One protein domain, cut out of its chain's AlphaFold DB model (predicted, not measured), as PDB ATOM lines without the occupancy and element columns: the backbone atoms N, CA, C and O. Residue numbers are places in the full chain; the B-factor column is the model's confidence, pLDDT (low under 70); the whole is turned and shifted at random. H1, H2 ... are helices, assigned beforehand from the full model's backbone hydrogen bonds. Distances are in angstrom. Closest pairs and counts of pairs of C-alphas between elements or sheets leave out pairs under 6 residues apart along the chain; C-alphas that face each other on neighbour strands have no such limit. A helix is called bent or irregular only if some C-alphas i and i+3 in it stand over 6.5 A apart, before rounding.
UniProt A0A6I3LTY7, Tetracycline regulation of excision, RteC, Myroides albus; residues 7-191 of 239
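What this domain is: This is residues 7 to 191 of the 239 residues of the protein "Tetracycline regulation of excision, RteC" of Myroides albus (UniProt A0A6I3LTY7). What does one see first? Four long helices, H2, H3, H8 and H4, stand side by side in that order as an uneven, elongated row, with H1 packed on H2. The short helices H5, H6 and H7 gather near the end where H8 begins. What is it made of? The printed part has 185 residues with eight named helices, H1 to H8 along the chain, and no named strand; the class is all helix. How large is it? It is compact, with a radius of gyration of the C-alphas of 18.0 A, and spans 57 by 35 by 28 A.

How they stand to each other: Where does the first helix go? H1, residues 7 to 15, and H2, residues 24 to 52, form a helical hairpin at a shallow tilt of 6 degrees, opposite ways. H1 touches residues 37 to 45 of H2 alone; the closest C-alphas, of Ile 9 and Val 45, are 7.1 A apart. What does the next helix touch? H3, residues 57 to 86, was assigned as one helix by its hydrogen bonds but is bent, with C-alphas 65 and 68 7.2 A apart; its arms, H3a up to 65 and H3b from 68, stand at 18 degrees. H3b touches H2 at a shallow tilt of 27 degrees, opposite ways, closest at the C-alphas of Ala 31 and Tyr 78, 4.9 A. What touches the last helix? H8, residues 161 to 188, touches H3b with residues 163 to 175 alone, at a steep tilt of 39 degrees, the same way; the closest C-alphas are those of Pro 69 and Ala 167, 4.3 A. H4, residues 93 to 114, touches H8 at a shallow tilt of 23 degrees, opposite ways, closest at the C-alphas of Glu 97 and Leu 183, 6.3 A. What of the short helices and the backbones? H6, residues 132 to 136, touches H3a, closest at the C-alphas of Ile 61 and Phe 136, 4.9 A. H5, residues 119 to 125, and H7, residues 149 to 153, are close to H8 but not clearly touching it, with closest C-alphas 7.9 and 6.2 A away. Every O i to N i+4 pair is within hydrogen-bond range in H1, H2, H3a, H4, H5, H6 and H8, but 14 of 15 in H3b and 0 of 1 in H7, which has 2 of 2 O i to N i+3 pairs.

Where its parts are: Where do the first and last helices lie? H1 begins at C-alpha 7, (159.170, 116.450, 201.932), and H8 ends at C-alpha 188, (170.164, 136.960, 169.052). How long are the longer ones? From first to last C-alpha H2 measures 41.6 A, H8 40.9 A, H4 31.8 A and H3b 27.3 A.

The domain as a whole: What is farthest apart? The C-alphas of Thr 55 and Gln 191, at 57.6 A. Are there cuts or long links? The printed part has no cut, and the link from H6 to H7 is long, with 12 residues. Where is confidence low? Residues 146 and 189 to 191 are under 70.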
ATOM      1  N   LYS A   7     158.272 115.282 201.941       87.38
ATOM      2  CA  LYS A   7     159.170 116.450 201.932       87.38
ATOM      3  C   LYS A   7     160.502 116.121 201.262       87.38
ATOM      4  O   LYS A   7     160.970 116.892 200.427       87.38
ATOM      5  N   TRP A   8     161.072 114.963 201.593       87.62
ATOM      6  CA  TRP A   8     162.345 114.511 201.041       87.62
ATOM      7  C   TRP A   8     162.229 114.200 199.546       87.62
ATOM      8  O   TRP A   8     163.054 114.677 198.773       87.62
ATOM      9  N   ILE A   9     161.167 113.503 199.120       86.62
ATOM     10  CA  ILE A   9     160.925 113.219 197.691       86.62
ATOM     11  C   ILE A   9     160.780 114.520 196.904       86.62
ATOM     12  O   ILE A   9     161.386 114.681 195.847       86.62
ATOM     13  N   CYS A  10     160.000 115.475 197.419       85.94
ATOM     14  CA  CYS A  10     159.850 116.765 196.759       85.94
ATOM     15  C   CYS A  10     161.191 117.493 196.627       85.94
ATOM     16  O   CYS A  10     161.466 118.037 195.563       85.94
ATOM     17  N   GLN A  11     162.023 117.493 197.668       88.25
ATOM     18  CA  GLN A  11     163.350 118.107 197.612       88.25
ATOM     19  C   GLN A  11     164.270 117.403 196.614       88.25
ATOM     20  O   GLN A  11     164.855 118.077 195.775       88.25
ATOM     21  N   GLU A  12     164.354 116.075 196.650       90.44
ATOM     22  CA  GLU A  12     165.219 115.295 195.758       90.44
ATOM     23  C   GLU A  12     164.902 115.556 194.281       90.44
ATOM     24  O   GLU A  12     165.791 115.864 193.490       90.44
ATOM     25  N   PHE A  13     163.627 115.489 193.905       92.62
ATOM     26  CA  PHE A  13     163.197 115.718 192.525       92.62
ATOM     27  C   PHE A  13     163.423 117.163 192.074       92.62
ATOM     28  O   PHE A  13     163.763 117.387 190.917       92.62
ATOM     29  N   LEU A  14     163.250 118.139 192.971       88.62
ATOM     30  CA  LEU A  14     163.556 119.541 192.674       88.62
ATOM     31  C   LEU A  14     165.066 119.777 192.536       88.62
ATOM     32  O   LEU A  14     165.477 120.571 191.700       88.62
ATOM     33  N   SER A  15     165.898 119.088 193.318       89.50
ATOM     34  CA  SER A  15     167.360 119.167 193.200       89.50
ATOM     35  C   SER A  15     167.892 118.501 191.932       89.50
ATOM     36  O   SER A  15     168.894 118.951 191.390       89.50
ATOM     37  N   ASN A  16     167.212 117.462 191.445       91.00
ATOM     38  CA  ASN A  16     167.551 116.765 190.203       91.00
ATOM     39  C   ASN A  16     166.871 117.377 188.961       91.00
ATOM     40  O   ASN A  16     166.968 116.815 187.869       91.00
ATOM     41  N   GLU A  17     166.165 118.503 189.117       91.69
ATOM     42  CA  GLU A  17     165.529 119.232 188.020       91.69
ATOM     43  C   GLU A  17     166.598 119.726 187.032       91.69
ATOM     44  O   GLU A  17     167.528 120.444 187.397       91.69
ATOM     45  N   GLN A  18     166.472 119.335 185.763       86.81
ATOM     46  CA  GLN A  18     167.409 119.744 184.720       86.81
ATOM     47  C   GLN A  18     166.939 121.020 184.022       86.81
ATOM     48  O   GLN A  18     165.754 121.189 183.708       86.81
ATOM     49  N   GLN A  19     167.892 121.904 183.722       87.00
ATOM     50  CA  GLN A  19     167.634 123.057 182.868       87.00
ATOM     51  C   GLN A  19     167.393 122.612 181.424       87.00
ATOM     52  O   GLN A  19     168.045 121.700 180.915       87.00
ATOM     53  N   LEU A  20     166.446 123.282 180.771       89.81
ATOM     54  CA  LEU A  20     166.131 123.035 179.371       89.81
ATOM     55  C   LEU A  20     167.187 123.665 178.464       89.81
ATOM     56  O   LEU A  20     167.604 124.805 178.673       89.81
ATOM     57  N   SER A  21     167.568 122.926 177.429       89.25
ATOM     58  CA  SER A  21     168.421 123.403 176.351       89.25
ATOM     59  C   SER A  21     167.751 124.528 175.562       89.25
ATOM     60  O   SER A  21     166.524 124.630 175.483       89.25
ATOM     61  N   THR A  22     168.576 125.367 174.942       81.94
ATOM     62  CA  THR A  22     168.139 126.375 173.969       81.94
ATOM     63  C   THR A  22     167.912 125.777 172.578       81.94
ATOM     64  O   THR A  22     167.219 126.384 171.755       81.94
ATOM     65  N   ASP A  23     168.469 124.588 172.331       87.75
ATOM     66  CA  ASP A  23     168.239 123.791 171.131       87.75
ATOM     67  C   ASP A  23     166.826 123.168 171.154       87.75
ATOM     68  O   ASP A  23     166.481 122.516 172.145       87.75
ATOM     69  N   PRO A  24     166.004 123.333 170.097       87.06
ATOM     70  CA  PRO A  24     164.603 122.913 170.116       87.06
ATOM     71  C   PRO A  24     164.430 121.395 170.264       87.06
ATOM     72  O   PRO A  24     163.617 120.944 171.070       87.06
ATOM     73  N   GLU A  25     165.196 120.594 169.518       90.38
ATOM     74  CA  GLU A  25     165.067 119.129 169.537       90.38
ATOM     75  C   GLU A  25     165.433 118.564 170.913       90.38
ATOM     76  O   GLU A  25     164.704 117.751 171.495       90.38
ATOM     77  N   THR A  26     166.528 119.069 171.480       93.19
ATOM     78  CA  THR A  26     166.965 118.720 172.829       93.19
ATOM     79  C   THR A  26     165.947 119.175 173.876       93.19
ATOM     80  O   THR A  26     165.620 118.404 174.782       93.19
ATOM     81  N   ALA A  27     165.391 120.385 173.741       93.50
ATOM     82  CA  ALA A  27     164.382 120.913 174.657       93.50
ATOM     83  C   ALA A  27     163.106 120.059 174.668       93.50
ATOM     84  O   ALA A  27     162.565 119.798 175.744       93.50
ATOM     85  N   ILE A  28     162.650 119.564 173.510       95.69
ATOM     86  CA  ILE A  28     161.496 118.650 173.418       95.69
ATOM     87  C   ILE A  28     161.766 117.372 174.211       95.69
ATOM     88  O   ILE A  28     160.930 116.956 175.023       95.69
ATOM     89  N   LYS A  29     162.933 116.751 173.995       96.19
ATOM     90  CA  LYS A  29     163.320 115.514 174.684       96.19
ATOM     91  C   LYS A  29     163.393 115.725 176.198       96.19
ATOM     92  O   LYS A  29     162.733 114.998 176.939       96.19
ATOM     93  N   GLN A  30     164.114 116.750 176.645       96.56
ATOM     94  CA  GLN A  30     164.272 117.065 178.067       96.56
ATOM     95  C   GLN A  30     162.937 117.420 178.729       96.56
ATOM     96  O   GLN A  30     162.644 116.933 179.820       96.56
ATOM     97  N   ALA A  31     162.083 118.209 178.069       97.38
ATOM     98  CA  ALA A  31     160.769 118.554 178.601       97.38
ATOM     99  C   ALA A  31     159.876 117.316 178.763       97.38
ATOM    100  O   ALA A  31     159.191 117.175 179.777       97.38
ATOM    101  N   LYS A  32     159.914 116.381 177.806       97.31
ATOM    102  CA  LYS A  32     159.208 115.098 177.918       97.31
ATOM    103  C   LYS A  32     159.731 114.269 179.093       97.31
ATOM    104  O   LYS A  32     158.932 113.774 179.887       97.31
ATOM    105  N   GLU A  33     161.047 114.118 179.208       97.12
ATOM    106  CA  GLU A  33     161.689 113.354 180.285       97.12
ATOM    107  C   GLU A  33     161.365 113.947 181.659       97.12
ATOM    108  O   GLU A  33     160.914 113.221 182.547       97.12
ATOM    109  N   MET A  34     161.481 115.267 181.817       97.38
ATOM    110  CA  MET A  34     161.145 115.956 183.063       97.38
ATOM    111  C   MET A  34     159.653 115.870 183.391       97.38
ATOM    112  O   MET A  34     159.294 115.625 184.543       97.38
ATOM    113  N   ALA A  35     158.759 115.979 182.405       97.44
ATOM    114  CA  ALA A  35     157.331 115.778 182.642       97.44
ATOM    115  C   ALA A  35     157.040 114.360 183.168       97.44
ATOM    116  O   ALA A  35     156.275 114.196 184.118       97.44
ATOM    117  N   LEU A  36     157.670 113.326 182.604       97.31
ATOM    118  CA  LEU A  36     157.531 111.953 183.101       97.31
ATOM    119  C   LEU A  36     158.151 111.781 184.495       97.31
ATOM    120  O   LEU A  36     157.559 111.109 185.344       97.31
ATOM    121  N   TYR A  37     159.292 112.424 184.750       96.56
ATOM    122  CA  TYR A  37     159.963 112.431 186.046       96.56
ATOM    123  C   TYR A  37     159.052 113.019 187.131       96.56
ATOM    124  O   TYR A  37     158.663 112.309 188.060       96.56
ATOM    125  N   PHE A  38     158.582 114.257 186.970       97.00
ATOM    126  CA  PHE A  38     157.661 114.873 187.931       97.00
ATOM    127  C   PHE A  38     156.316 114.136 188.018       97.00
ATOM    128  O   PHE A  38     155.746 114.043 189.102       97.00
ATOM    129  N   LYS A  39     155.811 113.524 186.939       96.75
ATOM    130  CA  LYS A  39     154.606 112.677 187.024       96.75
ATOM    131  C   LYS A  39     154.823 111.483 187.958       96.75
ATOM    132  O   LYS A  39     153.978 111.216 188.813       96.75
ATOM    133  N   LYS A  40     155.955 110.785 187.821       96.56
ATOM    134  CA  LYS A  40     156.320 109.661 188.694       96.56
ATOM    135  C   LYS A  40     156.441 110.117 190.148       96.56
ATOM    136  O   LYS A  40     155.831 109.506 191.022       96.56
ATOM    137  N   GLY A  41     157.165 111.205 190.401       94.19
ATOM    138  CA  GLY A  41     157.344 111.728 191.756       94.19
ATOM    139  C   GLY A  41     156.025 112.136 192.415       94.19
ATOM    140  O   GLY A  41     155.803 111.820 193.581       94.19
ATOM    141  N   LEU A  42     155.095 112.733 191.663       94.25
ATOM    142  CA  LEU A  42     153.787 113.125 192.194       94.25
ATOM    143  C   LEU A  42     152.950 111.898 192.575       94.25
ATOM    144  O   LEU A  42     152.276 111.917 193.601       94.25
ATOM    145  N   SER A  43     153.046 110.815 191.798       94.75
ATOM    146  CA  SER A  43     152.422 109.531 192.137       94.75
ATOM    147  C   SER A  43     152.993 108.933 193.427       94.75
ATOM    148  O   SER A  43     152.234 108.411 194.241       94.75
ATOM    149  N   MET A  44     154.311 109.026 193.638       94.94
ATOM    150  CA  MET A  44     154.966 108.539 194.862       94.94
ATOM    151  C   MET A  44     154.562 109.374 196.081       94.94
ATOM    152  O   MET A  44     154.214 108.823 197.124       94.94
ATOM    153  N   VAL A  45     154.545 110.704 195.937       94.38
ATOM    154  CA  VAL A  45     154.069 111.624 196.981       94.38
ATOM    155  C   VAL A  45     152.610 111.335 197.329       94.38
ATOM    156  O   VAL A  45     152.293 111.230 198.511       94.38
ATOM    157  N   LYS A  46     151.741 111.143 196.325       94.81
ATOM    158  CA  LYS A  46     150.339 110.763 196.540       94.81
ATOM    159  C   LYS A  46     150.231 109.492 197.371       94.81
ATOM    160  O   LYS A  46     149.561 109.502 198.394       94.81
ATOM    161  N   GLN A  47     150.929 108.428 196.981       94.31
ATOM    162  CA  GLN A  47     150.872 107.154 197.697       94.31
ATOM    163  C   GLN A  47     151.263 107.303 199.174       94.31
ATOM    164  O   GLN A  47     150.588 106.756 200.046       94.31
ATOM    165  N   ILE A  48     152.317 108.065 199.471       92.25
ATOM    166  CA  ILE A  48     152.763 108.304 200.851       92.25
ATOM    167  C   ILE A  48     151.718 109.096 201.635       92.25
ATOM    168  O   ILE A  48     151.373 108.693 202.743       92.25
ATOM    169  N   VAL A  49     151.212 110.190 201.064       92.81
ATOM    170  CA  VAL A  49     150.240 111.074 201.721       92.81
ATOM    171  C   VAL A  49     148.917 110.354 201.972       92.81
ATOM    172  O   VAL A  49     148.391 110.436 203.075       92.81
ATOM    173  N   THR A  50     148.407 109.593 201.003       91.81
ATOM    174  CA  THR A  50     147.153 108.840 201.159       91.81
ATOM    175  C   THR A  50     147.298 107.672 202.142       91.81
ATOM    176  O   THR A  50     146.346 107.348 202.839       91.81
ATOM    177  N   THR A  51     148.484 107.057 202.249       92.19
ATOM    178  CA  THR A  51     148.709 105.928 203.177       92.19
ATOM    179  C   THR A  51     148.974 106.390 204.611       92.19
ATOM    180  O   THR A  51     148.465 105.792 205.554       92.19
ATOM    181  N   LYS A  52     149.811 107.418 204.797       91.31
ATOM    182  CA  LYS A  52     150.215 107.897 206.130       91.31
ATOM    183  C   LYS A  52     149.258 108.944 206.702       91.31
ATOM    184  O   LYS A  52     149.190 109.087 207.918       91.31
ATOM    185  N   GLY A  53     148.549 109.675 205.842       90.44
ATOM    186  CA  GLY A  53     147.795 110.861 206.230       90.44
ATOM    187  C   GLY A  53     148.697 112.026 206.644       90.44
ATOM    188  O   GLY A  53     149.917 111.998 206.462       90.44
ATOM    189  N   PHE A  54     148.075 113.061 207.208       93.31
ATOM    190  CA  PHE A  54     148.764 114.188 207.836       93.31
ATOM    191  C   PHE A  54     148.664 114.069 209.356       93.31
ATOM    192  O   PHE A  54     147.626 113.663 209.878       93.31
ATOM    193  N   THR A  55     149.723 114.450 210.064       92.62
ATOM    194  CA  THR A  55     149.772 114.419 211.536       92.62
ATOM    195  C   THR A  55     148.956 115.539 212.178       92.62
ATOM    196  O   THR A  55     148.486 115.386 213.303       92.62
ATOM    197  N   SER A  56     148.759 116.653 211.467       95.06
ATOM    198  CA  SER A  56     147.922 117.768 211.904       95.06
ATOM    199  C   SER A  56     147.314 118.531 210.722       95.06
ATOM    200  O   SER A  56     147.720 118.361 209.564       95.06
ATOM    201  N   GLN A  57     146.349 119.407 211.011       95.50
ATOM    202  CA  GLN A  57     145.773 120.305 210.010       95.50
ATOM    203  C   GLN A  57     146.821 121.291 209.472       95.50
ATOM    204  O   GLN A  57     146.835 121.589 208.279       95.50
ATOM    205  N   GLU A  58     147.736 121.761 210.317       96.44
ATOM    206  CA  GLU A  58     148.842 122.633 209.921       96.44
ATOM    207  C   GLU A  58     149.777 121.926 208.940       96.44
ATOM    208  O   GLU A  58     150.196 122.530 207.951       96.44
ATOM    209  N   GLU A  59     150.075 120.639 209.155       95.31
ATOM    210  CA  GLU A  59     150.881 119.866 208.210       95.31
ATOM    211  C   GLU A  59     150.189 119.748 206.844       95.31
ATOM    212  O   GLU A  59     150.830 119.957 205.807       95.31
ATOM    213  N   GLN A  60     148.878 119.489 206.842       95.44
ATOM    214  CA  GLN A  60     148.062 119.463 205.628       95.44
ATOM    215  C   GLN A  60     148.102 120.813 204.892       95.44
ATOM    216  O   GLN A  60     148.365 120.858 203.686       95.44
ATOM    217  N   ILE A  61     147.914 121.918 205.619       96.75
ATOM    218  CA  ILE A  61     147.980 123.278 205.072       96.75
ATOM    219  C   ILE A  61     149.355 123.537 204.453       96.75
ATOM    220  O   ILE A  61     149.442 123.998 203.316       96.75
ATOM    221  N   ILE A  62     150.443 123.216 205.158       96.12
ATOM    222  CA  ILE A  62     151.811 123.400 204.652       96.12
ATOM    223  C   ILE A  62     152.018 122.594 203.367       96.12
ATOM    224  O   ILE A  62     152.610 123.101 202.408       96.12
ATOM    225  N   PHE A  63     151.517 121.360 203.320       96.50
ATOM    226  CA  PHE A  63     151.627 120.517 202.139       96.50
ATOM    227  C   PHE A  63     150.927 121.136 200.922       96.50
ATOM    228  O   PHE A  63     151.573 121.330 199.885       96.50
ATOM    229  N   PHE A  64     149.650 121.501 201.056       96.81
ATOM    230  CA  PHE A  64     148.841 122.034 199.954       96.81
ATOM    231  C   PHE A  64     149.146 123.488 199.595       96.81
ATOM    232  O   PHE A  64     148.956 123.875 198.447       96.81
ATOM    233  N   LYS A  65     149.665 124.290 200.526       96.56
ATOM    234  CA  LYS A  65     150.044 125.685 200.265       96.56
ATOM    235  C   LYS A  65     151.445 125.807 199.668       96.56
ATOM    236  O   LYS A  65     151.648 126.578 198.733       96.56
ATOM    237  N   ASN A  66     152.414 125.049 200.191       94.31
ATOM    238  CA  ASN A  66     153.836 125.334 199.965       94.31
ATOM    239  C   ASN A  66     154.613 124.226 199.246       94.31
ATOM    240  O   ASN A  66     155.625 124.528 198.607       94.31
ATOM    241  N   ILE A  67     154.198 122.961 199.368       94.75
ATOM    242  CA  ILE A  67     155.002 121.813 198.920       94.75
ATOM    243  C   ILE A  67     154.459 121.256 197.608       94.75
ATOM    244  O   ILE A  67     155.120 121.359 196.572       94.75
ATOM    245  N   LYS A  68     153.237 120.715 197.625       95.44
ATOM    246  CA  LYS A  68     152.624 120.099 196.445       95.44
ATOM    247  C   LYS A  68     152.503 121.068 195.262       95.44
ATOM    248  O   LYS A  68     152.865 120.651 194.159       95.44
ATOM    249  N   PRO A  69     152.099 122.348 195.432       96.69
ATOM    250  CA  PRO A  69     151.984 123.260 194.297       96.69
ATOM    251  C   PRO A  69     153.294 123.478 193.552       96.69
ATOM    252  O   PRO A  69     153.300 123.507 192.326       96.69
ATOM    253  N   LYS A  70     154.418 123.581 194.275       94.69
ATOM    254  CA  LYS A  70     155.744 123.724 193.660       94.69
ATOM    255  C   LYS A  70     156.041 122.530 192.767       94.69
ATOM    256  O   LYS A  70     156.495 122.717 191.645       94.69
ATOM    257  N   PHE A  71     155.749 121.333 193.251       93.81
ATOM    258  CA  PHE A  71     155.992 120.093 192.533       93.81
ATOM    259  C   PHE A  71     155.100 119.947 191.292       93.81
ATOM    260  O   PHE A  71     155.582 119.734 190.180       93.81
ATOM    261  N   LEU A  72     153.791 120.137 191.471       96.19
ATOM    262  CA  LEU A  72     152.803 120.075 190.395       96.19
ATOM    263  C   LEU A  72     153.056 121.149 189.326       96.19
ATOM    264  O   LEU A  72     152.879 120.885 188.137       96.19
ATOM    265  N   ALA A  73     153.530 122.332 189.721       97.62
ATOM    266  CA  ALA A  73     153.874 123.400 188.789       97.62
ATOM    267  C   ALA A  73     154.941 122.980 187.773       97.62
ATOM    268  O   ALA A  73     154.808 123.341 186.604       97.62
ATOM    269  N   ARG A  74     155.953 122.191 188.179       97.44
ATOM    270  CA  ARG A  74     156.981 121.672 187.256       97.44
ATOM    271  C   ARG A  74     156.372 120.723 186.241       97.44
ATOM    272  O   ARG A  74     156.601 120.882 185.049       97.44
ATOM    273  N   LEU A  75     155.537 119.786 186.692       97.69
ATOM    274  CA  LEU A  75     154.835 118.871 185.790       97.69
ATOM    275  C   LEU A  75     154.020 119.635 184.733       97.69
ATOM    276  O   LEU A  75     154.118 119.338 183.540       97.69
ATOM    277  N   ILE A  76     153.250 120.642 185.158       97.69
ATOM    278  CA  ILE A  76     152.466 121.491 184.249       97.69
ATOM    279  C   ILE A  76     153.390 122.266 183.300       97.69
ATOM    280  O   ILE A  76     153.128 122.317 182.098       97.69
ATOM    281  N   PHE A  77     154.463 122.862 183.822       98.12
ATOM    282  CA  PHE A  77     155.439 123.633 183.054       98.12
ATOM    283  C   PHE A  77     156.097 122.792 181.954       98.12
ATOM    284  O   PHE A  77     155.994 123.142 180.779       98.12
ATOM    285  N   TYR A  78     156.696 121.653 182.300       98.38
ATOM    286  CA  TYR A  78     157.377 120.793 181.333       98.38
ATOM    287  C   TYR A  78     156.414 120.205 180.299       98.38
ATOM    288  O   TYR A  78     156.753 120.125 179.118       98.38
ATOM    289  N   ASN A  79     155.177 119.876 180.692       98.06
ATOM    290  CA  ASN A  79     154.152 119.469 179.730       98.06
ATOM    291  C   ASN A  79     153.820 120.592 178.731       98.06
ATOM    292  O   ASN A  79     153.710 120.327 177.534       98.06
ATOM    293  N   LYS A  80     153.692 121.842 179.196       97.25
ATOM    294  CA  LYS A  80     153.464 123.001 178.320       97.25
ATOM    295  C   LYS A  80     154.630 123.222 177.361       97.25
ATOM    296  O   LYS A  80     154.375 123.384 176.172       97.25
ATOM    297  N   VAL A  81     155.871 123.188 177.853       97.44
ATOM    298  CA  VAL A  81     157.073 123.332 177.013       97.44
ATOM    299  C   VAL A  81     157.105 122.262 175.930       97.44
ATOM    300  O   VAL A  81     157.177 122.603 174.753       97.44
ATOM    301  N   TYR A  82     156.961 120.988 176.311       97.69
ATOM    302  CA  TYR A  82     156.912 119.878 175.359       97.69
ATOM    303  C   TYR A  82     155.878 120.134 174.259       97.69
ATOM    304  O   TYR A  82     156.179 119.997 173.077       97.69
ATOM    305  N   ARG A  83     154.665 120.557 174.640       96.75
ATOM    306  CA  ARG A  83     153.592 120.832 173.680       96.75
ATOM    307  C   ARG A  83     153.924 121.978 172.736       96.75
ATOM    308  O   ARG A  83     153.596 121.860 171.562       96.75
ATOM    309  N   ILE A  84     154.490 123.084 173.215       96.00
ATOM    310  CA  ILE A  84     154.744 124.226 172.329       96.00
ATOM    311  C   ILE A  84     155.957 124.005 171.430       96.00
ATOM    312  O   ILE A  84     155.892 124.360 170.262       96.00
ATOM    313  N   GLU A  85     157.023 123.373 171.922       94.94
ATOM    314  CA  GLU A  85     158.201 123.100 171.094       94.94
ATOM    315  C   GLU A  85     157.885 122.023 170.047       94.94
ATOM    316  O   GLU A  85     158.226 122.191 168.882       94.94
ATOM    317  N   ALA A  86     157.132 120.974 170.403       94.44
ATOM    318  CA  ALA A  86     156.723 119.944 169.442       94.44
ATOM    319  C   ALA A  86     155.765 120.462 168.351       94.44
ATOM    320  O   ALA A  86     155.682 119.870 167.280       94.44
ATOM    321  N   ASN A  87     155.031 121.547 168.623       94.44
ATOM    322  CA  ASN A  87     154.132 122.189 167.660       94.44
ATOM    323  C   ASN A  87     154.742 123.449 167.025       94.44
ATOM    324  O   ASN A  87     154.043 124.161 166.298       94.44
ATOM    325  N   ALA A  88     156.002 123.773 167.327       92.38
ATOM    326  CA  ALA A  88     156.648 124.946 166.769       92.38
ATOM    327  C   ALA A  88     156.866 124.755 165.254       92.38
ATOM    328  O   ALA A  88     157.213 123.661 164.804       92.38
ATOM    329  N   PRO A  89     156.668 125.804 164.437       88.25
ATOM    330  CA  PRO A  89     156.919 125.719 163.005       88.25
ATOM    331  C   PRO A  89     158.416 125.524 162.726       88.25
ATOM    332  O   PRO A  89     159.261 126.117 163.386       88.25
ATOM    333  N   ILE A  90     158.745 124.740 161.698       78.56
ATOM    334  CA  ILE A  90     160.141 124.426 161.336       78.56
ATOM    335  C   ILE A  90     160.769 125.547 160.480       78.56
ATOM    336  O   ILE A  90     161.986 125.704 160.432       78.56
ATOM    337  N   ILE A  91     159.947 126.360 159.803       77.12
ATOM    338  CA  ILE A  91     160.402 127.239 158.717       77.12
ATOM    339  C   ILE A  91     160.341 128.717 159.112       77.12
ATOM    340  O   ILE A  91     159.270 129.271 159.367       77.12
ATOM    341  N   GLY A  92     161.498 129.381 159.033       74.75
ATOM    342  CA  GLY A  92     161.635 130.836 159.077       74.75
ATOM    343  C   GLY A  92     161.635 131.418 160.492       74.75
ATOM    344  O   GLY A  92     160.638 131.363 161.210       74.75
ATOM    345  N   SER A  93     162.733 132.082 160.865       81.44
ATOM    346  CA  SER A  93     162.912 132.686 162.197       81.44
ATOM    347  C   SER A  93     161.785 133.651 162.591       81.44
ATOM    348  O   SER A  93     161.360 133.660 163.743       81.44
ATOM    349  N   LYS A  94     161.231 134.406 161.631       87.62
ATOM    350  CA  LYS A  94     160.069 135.292 161.845       87.62
ATOM    351  C   LYS A  94     158.774 134.528 162.150       87.62
ATOM    352  O   LYS A  94     157.951 135.013 162.921       87.62
ATOM    353  N   THR A  95     158.560 133.364 161.541       89.81
ATOM    354  CA  THR A  95     157.370 132.532 161.786       89.81
ATOM    355  C   THR A  95     157.435 131.916 163.178       89.81
ATOM    356  O   THR A  95     156.450 131.949 163.913       89.81
ATOM    357  N   ILE A  96     158.615 131.421 163.560       91.25
ATOM    358  CA  ILE A  96     158.889 130.878 164.895       91.25
ATOM    359  C   ILE A  96     158.672 131.963 165.955       91.25
ATOM    360  O   ILE A  96     157.916 131.765 166.900       91.25
ATOM    361  N   GLU A  97     159.251 133.148 165.773       92.56
ATOM    362  CA  GLU A  97     159.046 134.287 166.676       92.56
ATOM    363  C   GLU A  97     157.560 134.637 166.850       92.56
ATOM    364  O   GLU A  97     157.073 134.714 167.979       92.56
ATOM    365  N   LYS A  98     156.808 134.775 165.748       94.31
ATOM    366  CA  LYS A  98     155.356 135.028 165.799       94.31
ATOM    367  C   LYS A  98     154.606 133.941 166.569       94.31
ATOM    368  O   LYS A  98     153.688 134.261 167.323       94.31
ATOM    369  N   TYR A  99     154.992 132.677 166.399       95.56
ATOM    370  CA  TYR A  99     154.404 131.559 167.130       95.56
ATOM    371  C   TYR A  99     154.607 131.702 168.645       95.56
ATOM    372  O   TYR A  99     153.631 131.645 169.394       95.56
ATOM    373  N   PHE A 100     155.834 131.956 169.107       95.06
ATOM    374  CA  PHE A 100     156.120 132.105 170.541       95.06
ATOM    375  C   PHE A 100     155.493 133.369 171.145       95.06
ATOM    376  O   PHE A 100     154.966 133.304 172.256       95.06
ATOM    377  N   ILE A 101     155.438 134.482 170.403       95.81
ATOM    378  CA  ILE A 101     154.680 135.680 170.807       95.81
ATOM    379  C   ILE A 101     153.191 135.341 170.972       95.81
ATOM    380  O   ILE A 101     152.563 135.739 171.952       95.81
ATOM    381  N   ALA A 102     152.610 134.557 170.059       96.50
ATOM    382  CA  ALA A 102     151.221 134.125 170.184       96.50
ATOM    383  C   ALA A 102     150.993 133.242 171.425       96.50
ATOM    384  O   ALA A 102     149.976 133.414 172.105       96.50
ATOM    385  N   GLN A 103     151.938 132.351 171.765       96.25
ATOM    386  CA  GLN A 103     151.881 131.565 173.006       96.25
ATOM    387  C   GLN A 103     151.971 132.456 174.253       96.25
ATOM    388  O   GLN A 103     151.209 132.254 175.200       96.25
ATOM    389  N   GLN A 104     152.837 133.474 174.246       95.00
ATOM    390  CA  GLN A 104     152.953 134.446 175.338       95.00
ATOM    391  C   GLN A 104     151.658 135.245 175.526       95.00
ATOM    392  O   GLN A 104     151.158 135.373 176.643       95.00
ATOM    393  N   ASN A 105     151.065 135.725 174.431       95.38
ATOM    394  CA  ASN A 105     149.805 136.465 174.467       95.38
ATOM    395  C   ASN A 105     148.652 135.585 174.963       95.38
ATOM    396  O   ASN A 105     147.797 136.051 175.715       95.38
ATOM    397  N   LYS A 106     148.624 134.306 174.567       94.81
ATOM    398  CA  LYS A 106     147.647 133.339 175.081       94.81
ATOM    399  C   LYS A 106     147.797 133.151 176.591       94.81
ATOM    400  O   LYS A 106     146.810 133.259 177.305       94.81
ATOM    401  N   LEU A 107     149.024 132.953 177.072       93.69
ATOM    402  CA  LEU A 107     149.319 132.839 178.501       93.69
ATOM    403  C   LEU A 107     148.808 134.053 179.293       93.69
ATOM    404  O   LEU A 107     148.203 133.881 180.350       93.69
ATOM    405  N   GLN A 108     149.048 135.266 178.787       92.00
ATOM    406  CA  GLN A 108     148.592 136.501 179.427       92.00
ATOM    407  C   GLN A 108     147.065 136.591 179.469       92.00
ATOM    408  O   GLN A 108     146.515 136.870 180.533       92.00
ATOM    409  N   ARG A 109     146.374 136.312 178.355       91.88
ATOM    410  CA  ARG A 109     144.902 136.306 178.317       91.88
ATOM    411  C   ARG A 109     144.315 135.315 179.316       91.88
ATOM    412  O   ARG A 109     143.549 135.729 180.180       91.88
ATOM    413  N   ASP A 110     144.769 134.061 179.282       87.50
ATOM    414  CA  ASP A 110     144.296 133.009 180.191       87.50
ATOM    415  C   ASP A 110     144.500 133.409 181.669       87.50
ATOM    416  O   ASP A 110     143.691 133.081 182.540       87.50
ATOM    417  N   PHE A 111     145.584 134.131 181.977       87.12
ATOM    418  CA  PHE A 111     145.860 134.639 183.319       87.12
ATOM    419  C   PHE A 111     144.929 135.794 183.725       87.12
ATOM    420  O   PHE A 111     144.385 135.780 184.834       87.12
ATOM    421  N   PHE A 112     144.720 136.780 182.850       84.69
ATOM    422  CA  PHE A 112     143.870 137.937 183.143       84.69
ATOM    423  C   PHE A 112     142.381 137.589 183.211       84.69
ATOM    424  O   PHE A 112     141.672 138.155 184.046       84.69
ATOM    425  N   GLU A 113     141.919 136.656 182.381       82.56
ATOM    426  CA  GLU A 113     140.518 136.233 182.329       82.56
ATOM    427  C   GLU A 113     140.131 135.358 183.524       82.56
ATOM    428  O   GLU A 113     139.044 135.518 184.075       82.56
ATOM    429  N   HIS A 114     141.016 134.455 183.956       76.94
ATOM    430  CA  HIS A 114     140.634 133.412 184.912       76.94
ATOM    431  C   HIS A 114     141.239 133.549 186.308       76.94
ATOM    432  O   HIS A 114     140.767 132.877 187.224       76.94
ATOM    433  N   LEU A 115     142.293 134.352 186.494       80.38
ATOM    434  CA  LEU A 115     143.087 134.289 187.725       80.38
ATOM    435  C   LEU A 115     143.367 135.646 188.365       80.38
ATOM    436  O   LEU A 115     143.170 135.794 189.572       80.38
ATOM    437  N   HIS A 116     143.770 136.639 187.571       74.62
ATOM    438  CA  HIS A 116     144.235 137.939 188.063       74.62
ATOM    439  C   HIS A 116     143.222 138.662 188.964       74.62
ATOM    440  O   HIS A 116     143.602 139.284 189.949       74.62
ATOM    441  N   LYS A 117     141.926 138.585 188.639       71.62
ATOM    442  CA  LYS A 117     140.859 139.298 189.366       71.62
ATOM    443  C   LYS A 117     140.266 138.511 190.538       71.62
ATOM    444  O   LYS A 117     139.282 138.949 191.121       71.62
ATOM    445  N   SER A 118     140.821 137.348 190.871       83.12
ATOM    446  CA  SER A 118     140.279 136.526 191.953       83.12
ATOM    447  C   SER A 118     140.743 137.016 193.328       83.12
ATOM    448  O   SER A 118     141.920 137.324 193.530       83.12
ATOM    449  N   ASP A 119     139.845 136.995 194.314       87.62
ATOM    450  CA  ASP A 119     140.190 137.245 195.724       87.62
ATOM    451  C   ASP A 119     141.299 136.311 196.219       87.62
ATOM    452  O   ASP A 119     142.135 136.686 197.044       87.62
ATOM    453  N   PHE A 120     141.317 135.083 195.694       90.12
ATOM    454  CA  PHE A 120     142.351 134.111 196.002       90.12
ATOM    455  C   PHE A 120     143.732 134.541 195.494       90.12
ATOM    456  O   PHE A 120     144.718 134.367 196.205       90.12
ATOM    457  N   TYR A 121     143.826 135.137 194.301       91.56
ATOM    458  CA  TYR A 121     145.103 135.632 193.790       91.56
ATOM    459  C   TYR A 121     145.675 136.738 194.687       91.56
ATOM    460  O   TYR A 121     146.848 136.677 195.052       91.56
ATOM    461  N   ASN A 122     144.841 137.683 195.136       91.62
ATOM    462  CA  ASN A 122     145.251 138.719 196.093       91.62
ATOM    463  C   ASN A 122     145.690 138.124 197.440       91.62
ATOM    464  O   ASN A 122     146.708 138.530 198.003       91.62
ATOM    465  N   TYR A 123     144.947 137.136 197.944       94.44
ATOM    466  CA  TYR A 123     145.308 136.386 199.147       94.44
ATOM    467  C   TYR A 123     146.690 135.733 199.022       94.44
ATOM    468  O   TYR A 123     147.552 135.936 199.874       94.44
ATOM    469  N   TYR A 124     146.916 135.000 197.929       94.25
ATOM    470  CA  TYR A 124     148.180 134.324 197.661       94.25
ATOM    471  C   TYR A 124     149.336 135.322 197.520       94.25
ATOM    472  O   TYR A 124     150.371 135.166 198.165       94.25
ATOM    473  N   LYS A 125     149.155 136.385 196.723       92.38
ATOM    474  CA  LYS A 125     150.212 137.363 196.427       92.38
ATOM    475  C   LYS A 125     150.633 138.184 197.648       92.38
ATOM    476  O   LYS A 125     151.795 138.560 197.744       92.38
ATOM    477  N   SER A 126     149.710 138.435 198.576       94.12
ATOM    478  CA  SER A 126     149.984 139.163 199.824       94.12
ATOM    479  C   SER A 126     150.590 138.298 200.934       94.12
ATOM    480  O   SER A 126     150.878 138.816 202.008       94.12
ATOM    481  N   GLY A 127     150.786 136.993 200.709       94.38
ATOM    482  CA  GLY A 127     151.373 136.095 201.709       94.38
ATOM    483  C   GLY A 127     150.486 135.867 202.936       94.38
ATOM    484  O   GLY A 127     150.977 135.449 203.983       94.38
ATOM    485  N   ARG A 128     149.182 136.137 202.819       95.38
ATOM    486  CA  ARG A 128     148.214 135.983 203.906       95.38
ATOM    487  C   ARG A 128     148.068 134.525 204.359       95.38
ATOM    488  O   ARG A 128     148.336 133.580 203.611       95.38
ATOM    489  N   SER A 129     147.614 134.359 205.599       96.44
ATOM    490  CA  SER A 129     147.322 133.063 206.233       96.44
ATOM    491  C   SER A 129     145.926 132.984 206.864       96.44
ATOM    492  O   SER A 129     145.505 131.916 207.297       96.44
ATOM    493  N   ASP A 130     145.159 134.081 206.866       96.56
ATOM    494  CA  ASP A 130     143.856 134.186 207.543       96.56
ATOM    495  C   ASP A 130     142.763 133.271 206.962       96.56
ATOM    496  O   ASP A 130     141.716 133.085 207.577       96.56
ATOM    497  N   LYS A 131     142.993 132.681 205.782       94.88
ATOM    498  CA  LYS A 131     142.065 131.758 205.107       94.88
ATOM    499  C   LYS A 131     142.702 130.401 204.808       94.88
ATOM    500  O   LYS A 131     142.166 129.652 203.991       94.88
ATOM    501  N   ASP A 132     143.818 130.063 205.454       96.69
ATOM    502  CA  ASP A 132     144.571 128.844 205.139       96.69
ATOM    503  C   ASP A 132     143.738 127.578 205.348       96.69
ATOM    504  O   ASP A 132     143.702 126.721 204.468       96.69
ATOM    505  N   VAL A 133     142.983 127.509 206.448       95.62
ATOM    506  CA  VAL A 133     142.057 126.398 206.713       95.62
ATOM    507  C   VAL A 133     141.030 126.266 205.588       95.62
ATOM    508  O   VAL A 133     140.804 125.167 205.098       95.62
ATOM    509  N   LYS A 134     140.448 127.376 205.117       93.06
ATOM    510  CA  LYS A 134     139.447 127.362 204.039       93.06
ATOM    511  C   LYS A 134     140.031 126.876 202.707       93.06
ATOM    512  O   LYS A 134     139.327 126.221 201.948       93.06
ATOM    513  N   TYR A 135     141.270 127.241 202.386       93.31
ATOM    514  CA  TYR A 135     141.843 127.004 201.056       93.31
ATOM    515  C   TYR A 135     142.679 125.725 200.942       93.31
ATOM    516  O   TYR A 135     142.755 125.135 199.861       93.31
ATOM    517  N   PHE A 136     143.309 125.284 202.028       95.75
ATOM    518  CA  PHE A 136     144.338 124.240 201.988       95.75
ATOM    519  C   PHE A 136     143.992 123.007 202.814       95.75
ATOM    520  O   PHE A 136     144.881 122.239 203.169       95.75
ATOM    521  N   THR A 137     142.707 122.787 203.079       94.00
ATOM    522  CA  THR A 137     142.215 121.539 203.664       94.00
ATOM    523  C   THR A 137     141.359 120.774 202.659       94.00
ATOM    524  O   THR A 137     140.681 121.365 201.813       94.00
ATOM    525  N   LEU A 138     141.438 119.443 202.708       92.50
ATOM    526  CA  LEU A 138     140.700 118.573 201.788       92.50
ATOM    527  C   LEU A 138     139.183 118.701 202.006       92.50
ATOM    528  O   LEU A 138     138.724 118.967 203.114       92.50
ATOM    529  N   GLY A 139     138.405 118.537 200.934       85.44
ATOM    530  CA  GLY A 139     136.936 118.612 200.968       85.44
ATOM    531  C   GLY A 139     136.342 120.025 201.074       85.44
ATOM    532  O   GLY A 139     135.151 120.199 200.832       85.44
ATOM    533  N   ASN A 140     137.148 121.057 201.347       84.25
ATOM    534  CA  ASN A 140     136.673 122.438 201.488       84.25
ATOM    535  C   ASN A 140     136.579 123.180 200.146       84.25
ATOM    536  O   ASN A 140     137.287 124.153 199.874       84.25
ATOM    537  N   ILE A 141     135.660 122.726 199.290       80.06
ATOM    538  CA  ILE A 141     135.372 123.339 197.989       80.06
ATOM    539  C   ILE A 141     133.928 123.842 197.980       80.06
ATOM    540  O   ILE A 141     132.980 123.066 198.005       80.06
ATOM    541  N   ASN A 142     133.754 125.163 197.901       78.25
ATOM    542  CA  ASN A 142     132.433 125.764 197.731       78.25
ATOM    543  C   ASN A 142     132.158 126.001 196.239       78.25
ATOM    544  O   ASN A 142     132.618 126.986 195.662       78.25
ATOM    545  N   ILE A 143     131.385 125.098 195.635       78.62
ATOM    546  CA  ILE A 143     131.050 125.120 194.203       78.62
ATOM    547  C   ILE A 143     130.248 126.380 193.826       78.62
ATOM    548  O   ILE A 143     130.380 126.895 192.717       78.62
ATOM    549  N   LEU A 144     129.486 126.942 194.770       77.44
ATOM    550  CA  LEU A 144     128.676 128.145 194.558       77.44
ATOM    551  C   LEU A 144     129.521 129.424 194.396       77.44
ATOM    552  O   LEU A 144     128.980 130.469 194.051       77.44
ATOM    553  N   GLN A 145     130.842 129.362 194.607       73.12
ATOM    554  CA  GLN A 145     131.763 130.491 194.399       73.12
ATOM    555  C   GLN A 145     132.236 130.638 192.940       73.12
ATOM    556  O   GLN A 145     133.188 131.370 192.684       73.12
ATOM    557  N   GLY A 146     131.601 129.955 191.979       69.12
ATOM    558  CA  GLY A 146     131.962 130.072 190.561       69.12
ATOM    559  C   GLY A 146     133.330 129.464 190.239       69.12
ATOM    560  O   GLY A 146     134.085 129.997 189.428       69.12
ATOM    561  N   VAL A 147     133.675 128.365 190.913       77.25
ATOM    562  CA  VAL A 147     134.900 127.598 190.647       77.25
ATOM    563  C   VAL A 147     134.883 127.009 189.232       77.25
ATOM    564  O   VAL A 147     133.829 126.696 188.682       77.25
ATOM    565  N   ASN A 148     136.064 126.857 188.627       79.25
ATOM    566  CA  ASN A 148     136.189 126.260 187.296       79.25
ATOM    567  C   ASN A 148     135.669 124.808 187.292       79.25
ATOM    568  O   ASN A 148     135.899 124.080 188.257       79.25
ATOM    569  N   SER A 149     135.041 124.366 186.197       81.19
ATOM    570  CA  SER A 149     134.488 123.009 186.059       81.19
ATOM    571  C   SER A 149     135.511 121.887 186.264       81.19
ATOM    572  O   SER A 149     135.132 120.799 186.684       81.19
ATOM    573  N   PHE A 150     136.807 122.152 186.073       81.38
ATOM    574  CA  PHE A 150     137.882 121.217 186.427       81.38
ATOM    575  C   PHE A 150     137.820 120.744 187.890       81.38
ATOM    576  O   PHE A 150     138.287 119.653 188.204       81.38
ATOM    577  N   VAL A 151     137.213 121.528 188.787       83.75
ATOM    578  CA  VAL A 151     137.036 121.141 190.190       83.75
ATOM    579  C   VAL A 151     136.277 119.818 190.349       83.75
ATOM    580  O   VAL A 151     136.489 119.121 191.334       83.75
ATOM    581  N   PHE A 152     135.400 119.476 189.399       82.94
ATOM    582  CA  PHE A 152     134.560 118.276 189.454       82.94
ATOM    583  C   PHE A 152     135.326 116.992 189.124       82.94
ATOM    584  O   PHE A 152     134.861 115.906 189.452       82.94
ATOM    585  N   GLU A 153     136.501 117.116 188.510       85.62
ATOM    586  CA  GLU A 153     137.394 115.997 188.188       85.62
ATOM    587  C   GLU A 153     138.617 115.947 189.115       85.62
ATOM    588  O   GLU A 153     139.504 115.105 188.947       85.62
ATOM    589  N   LEU A 154     138.700 116.859 190.089       86.38
ATOM    590  CA  LEU A 154     139.783 116.856 191.057       86.38
ATOM    591  C   LEU A 154     139.716 115.613 191.937       86.38
ATOM    592  O   LEU A 154     138.681 115.243 192.484       86.38
ATOM    593  N   ASP A 155     140.888 115.034 192.149       90.06
ATOM    594  CA  ASP A 155     141.097 113.995 193.140       90.06
ATOM    595  C   ASP A 155     140.976 114.581 194.554       90.06
ATOM    596  O   ASP A 155     141.936 115.150 195.085       90.06
ATOM    597  N   ALA A 156     139.785 114.458 195.141       87.12
ATOM    598  CA  ALA A 156     139.438 115.022 196.443       87.12
ATOM    599  C   ALA A 156     140.228 114.412 197.617       87.12
ATOM    600  O   ALA A 156     140.265 115.010 198.692       87.12
ATOM    601  N   GLU A 157     140.885 113.263 197.425       89.75
ATOM    602  CA  GLU A 157     141.726 112.630 198.451       89.75
ATOM    603  C   GLU A 157     143.142 113.209 198.484       89.75
ATOM    604  O   GLU A 157     143.856 113.076 199.479       89.75
ATOM    605  N   PHE A 158     143.575 113.844 197.393       93.94
ATOM    606  CA  PHE A 158     144.951 114.304 197.253       93.94
ATOM    607  C   PHE A 158     145.079 115.740 196.764       93.94
ATOM    608  O   PHE A 158     146.203 116.212 196.648       93.94
ATOM    609  N   SER A 159     144.005 116.463 196.455       93.12
ATOM    610  CA  SER A 159     144.070 117.829 195.920       93.12
ATOM    611  C   SER A 159     143.022 118.734 196.541       93.12
ATOM    612  O   SER A 159     141.898 118.313 196.807       93.12
ATOM    613  N   THR A 160     143.378 120.005 196.713       92.62
ATOM    614  CA  THR A 160     142.385 121.054 196.924       92.62
ATOM    615  C   THR A 160     142.102 121.734 195.583       92.62
ATOM    616  O   THR A 160     142.695 121.422 194.554       92.62
ATOM    617  N   TYR A 161     141.149 122.660 195.537       91.06
ATOM    618  CA  TYR A 161     141.042 123.518 194.354       91.06
ATOM    619  C   TYR A 161     142.238 124.481 194.276       91.06
ATOM    620  O   TYR A 161     142.773 124.769 193.207       91.06
ATOM    621  N   TYR A 162     142.672 124.980 195.431       92.62
ATOM    622  CA  TYR A 162     143.576 126.117 195.535       92.62
ATOM    623  C   TYR A 162     145.056 125.745 195.403       92.62
ATOM    624  O   TYR A 162     145.832 126.561 194.903       92.62
ATOM    625  N   ASP A 163     145.458 124.525 195.765       94.50
ATOM    626  CA  ASP A 163     146.817 124.033 195.509       94.50
ATOM    627  C   ASP A 163     147.096 123.937 193.995       94.50
ATOM    628  O   ASP A 163     148.165 124.340 193.524       94.50
ATOM    629  N   TYR A 164     146.102 123.505 193.213       92.69
ATOM    630  CA  TYR A 164     146.136 123.508 191.754       92.69
ATOM    631  C   TYR A 164     146.224 124.929 191.190       92.69
ATOM    632  O   TYR A 164     147.023 125.182 190.283       92.69
ATOM    633  N   ILE A 165     145.455 125.877 191.734       92.38
ATOM    634  CA  ILE A 165     145.537 127.279 191.308       92.38
ATOM    635  C   ILE A 165     146.938 127.852 191.565       92.38
ATOM    636  O   ILE A 165     147.511 128.455 190.657       92.38
ATOM    637  N   ILE A 166     147.540 127.606 192.734       95.75
ATOM    638  CA  ILE A 166     148.929 128.013 193.015       95.75
ATOM    639  C   ILE A 166     149.896 127.347 192.029       95.75
ATOM    640  O   ILE A 166     150.762 128.021 191.466       95.75
ATOM    641  N   ALA A 167     149.734 126.049 191.764       96.25
ATOM    642  CA  ALA A 167     150.566 125.341 190.798       96.25
ATOM    643  C   ALA A 167     150.472 125.967 189.396       96.25
ATOM    644  O   ALA A 167     151.492 126.114 188.719       96.25
ATOM    645  N   LYS A 168     149.277 126.406 188.971       94.12
ATOM    646  CA  LYS A 168     149.098 127.149 187.714       94.12
ATOM    647  C   LYS A 168     149.849 128.474 187.724       94.12
ATOM    648  O   LYS A 168     150.530 128.738 186.734       94.12
ATOM    649  N   ILE A 169     149.768 129.263 188.802       94.81
ATOM    650  CA  ILE A 169     150.500 130.539 188.931       94.81
ATOM    651  C   ILE A 169     151.997 130.299 188.738       94.81
ATOM    652  O   ILE A 169     152.588 130.854 187.814       94.81
ATOM    653  N   ILE A 170     152.583 129.399 189.532       96.38
ATOM    654  CA  ILE A 170     154.020 129.092 189.476       96.38
ATOM    655  C   ILE A 170     154.401 128.556 188.086       96.38
ATOM    656  O   ILE A 170     155.395 128.984 187.504       96.38
ATOM    657  N   SER A 171     153.598 127.655 187.509       97.00
ATOM    658  CA  SER A 171     153.869 127.113 186.169       97.00
ATOM    659  C   SER A 171     153.842 128.194 185.086       97.00
ATOM    660  O   SER A 171     154.604 128.114 184.127       97.00
ATOM    661  N   ASN A 172     152.968 129.195 185.223       95.81
ATOM    662  CA  ASN A 172     152.855 130.301 184.281       95.81
ATOM    663  C   ASN A 172     154.065 131.233 184.384       95.81
ATOM    664  O   ASN A 172     154.556 131.673 183.350       95.81
ATOM    665  N   GLU A 173     154.570 131.492 185.592       95.38
ATOM    666  CA  GLU A 173     155.799 132.269 185.804       95.38
ATOM    667  C   GLU A 173     157.013 131.574 185.165       95.38
ATOM    668  O   GLU A 173     157.740 132.189 184.382       95.38
ATOM    669  N   LEU A 174     157.187 130.268 185.409       96.56
ATOM    670  CA  LEU A 174     158.246 129.464 184.778       96.56
ATOM    671  C   LEU A 174     158.128 129.475 183.248       96.56
ATOM    672  O   LEU A 174     159.108 129.677 182.533       96.56
ATOM    673  N   PHE A 175     156.910 129.293 182.741       97.06
ATOM    674  CA  PHE A 175     156.640 129.249 181.309       97.06
ATOM    675  C   PHE A 175     156.853 130.598 180.619       97.06
ATOM    676  O   PHE A 175     157.394 130.644 179.516       97.06
ATOM    677  N   TYR A 176     156.488 131.699 181.276       96.19
ATOM    678  CA  TYR A 176     156.766 133.045 180.787       96.19
ATOM    679  C   TYR A 176     158.272 133.277 180.635       96.19
ATOM    680  O   TYR A 176     158.712 133.741 179.584       96.19
ATOM    681  N   ASN A 177     159.062 132.901 181.647       95.19
ATOM    682  CA  ASN A 177     160.519 133.018 181.596       95.19
ATOM    683  C   ASN A 177     161.112 132.168 180.470       95.19
ATOM    684  O   ASN A 177     161.947 132.657 179.716       95.19
ATOM    685  N   TYR A 178     160.624 130.937 180.297       95.69
ATOM    686  CA  TYR A 178     161.040 130.080 179.190       95.69
ATOM    687  C   TYR A 178     160.773 130.721 177.822       95.69
ATOM    688  O   TYR A 178     161.688 130.829 177.008       95.69
ATOM    689  N   ILE A 179     159.546 131.201 177.575       95.12
ATOM    690  CA  ILE A 179     159.200 131.864 176.307       95.12
ATOM    691  C   ILE A 179     160.061 133.111 176.096       95.12
ATOM    692  O   ILE A 179     160.538 133.340 174.985       95.12
ATOM    693  N   LYS A 180     160.288 133.903 177.149       94.12
ATOM    694  CA  LYS A 180     161.140 135.093 177.089       94.12
ATOM    695  C   LYS A 180     162.555 134.733 176.628       94.12
ATOM    696  O   LYS A 180     163.006 135.261 175.616       94.12
ATOM    697  N   THR A 181     163.208 133.779 177.293       92.31
ATOM    698  CA  THR A 181     164.543 133.294 176.906       92.31
ATOM    699  C   THR A 181     164.544 132.716 175.490       92.31
ATOM    700  O   THR A 181     165.485 132.920 174.723       92.31
ATOM    701  N   ARG A 182     163.470 132.029 175.091       91.06
ATOM    702  CA  ARG A 182     163.334 131.483 173.739       91.06
ATOM    703  C   ARG A 182     163.289 132.579 172.672       91.06
ATOM    704  O   ARG A 182     163.990 132.470 171.668       91.06
ATOM    705  N   LEU A 183     162.515 133.638 172.897       92.12
ATOM    706  CA  LEU A 183     162.422 134.801 172.007       92.12
ATOM    707  C   LEU A 183     163.736 135.591 171.943       92.12
ATOM    708  O   LEU A 183     164.144 136.006 170.856       92.12
ATOM    709  N   GLU A 184     164.423 135.752 173.074       90.50
ATOM    710  CA  GLU A 184     165.760 136.359 173.138       90.50
ATOM    711  C   GLU A 184     166.755 135.570 172.278       90.50
ATOM    712  O   GLU A 184     167.438 136.153 171.439       90.50
ATOM    713  N   ASN A 185     166.769 134.238 172.383       87.25
ATOM    714  CA  ASN A 185     167.635 133.380 171.568       87.25
ATOM    715  C   ASN A 185     167.314 133.465 170.070       87.25
ATOM    716  O   ASN A 185     168.227 133.552 169.247       87.25
ATOM    717  N   ILE A 186     166.029 133.492 169.700       86.06
ATOM    718  CA  ILE A 186     165.612 133.682 168.302       86.06
ATOM    719  C   ILE A 186     166.092 135.045 167.789       86.06
ATOM    720  O   ILE A 186     166.574 135.140 166.664       86.06
ATOM    721  N   THR A 187     166.012 136.094 168.605       80.94
ATOM    722  CA  THR A 187     166.440 137.446 168.221       80.94
ATOM    723  C   THR A 187     167.960 137.554 168.112       80.94
ATOM    724  O   THR A 187     168.462 138.075 167.118       80.94
ATOM    725  N   ASN A 188     168.701 136.978 169.057       75.06
ATOM    726  CA  ASN A 188     170.164 136.960 169.052       75.06
ATOM    727  C   ASN A 188     170.726 136.109 167.902       75.06
ATOM    728  O   ASN A 188     171.755 136.456 167.334       75.06
ATOM    729  N   SER A 189     170.014 135.056 167.481       63.84
ATOM    730  CA  SER A 189     170.362 134.280 166.279       63.84
ATOM    731  C   SER A 189     170.178 135.047 164.958       63.84
ATOM    732  O   SER A 189     170.684 134.608 163.927       63.84
ATOM    733  N   LYS A 190     169.461 136.186 164.964       55.41
ATOM    734  CA  LYS A 190     169.319 137.083 163.800       55.41
ATOM    735  C   LYS A 190     170.475 138.070 163.670       55.41
ATOM    736  O   LYS A 190     170.669 138.612 162.585       55.41
ATOM    737  N   GLN A 191     171.219 138.330 164.746       44.00
ATOM    738  CA  GLN A 191     172.524 138.958 164.594       44.00
ATOM    739  C   GLN A 191     173.469 137.892 164.034       44.00
ATOM    740  O   GLN A 191     173.401 136.748 164.492       44.00
TER     741      GLN A 191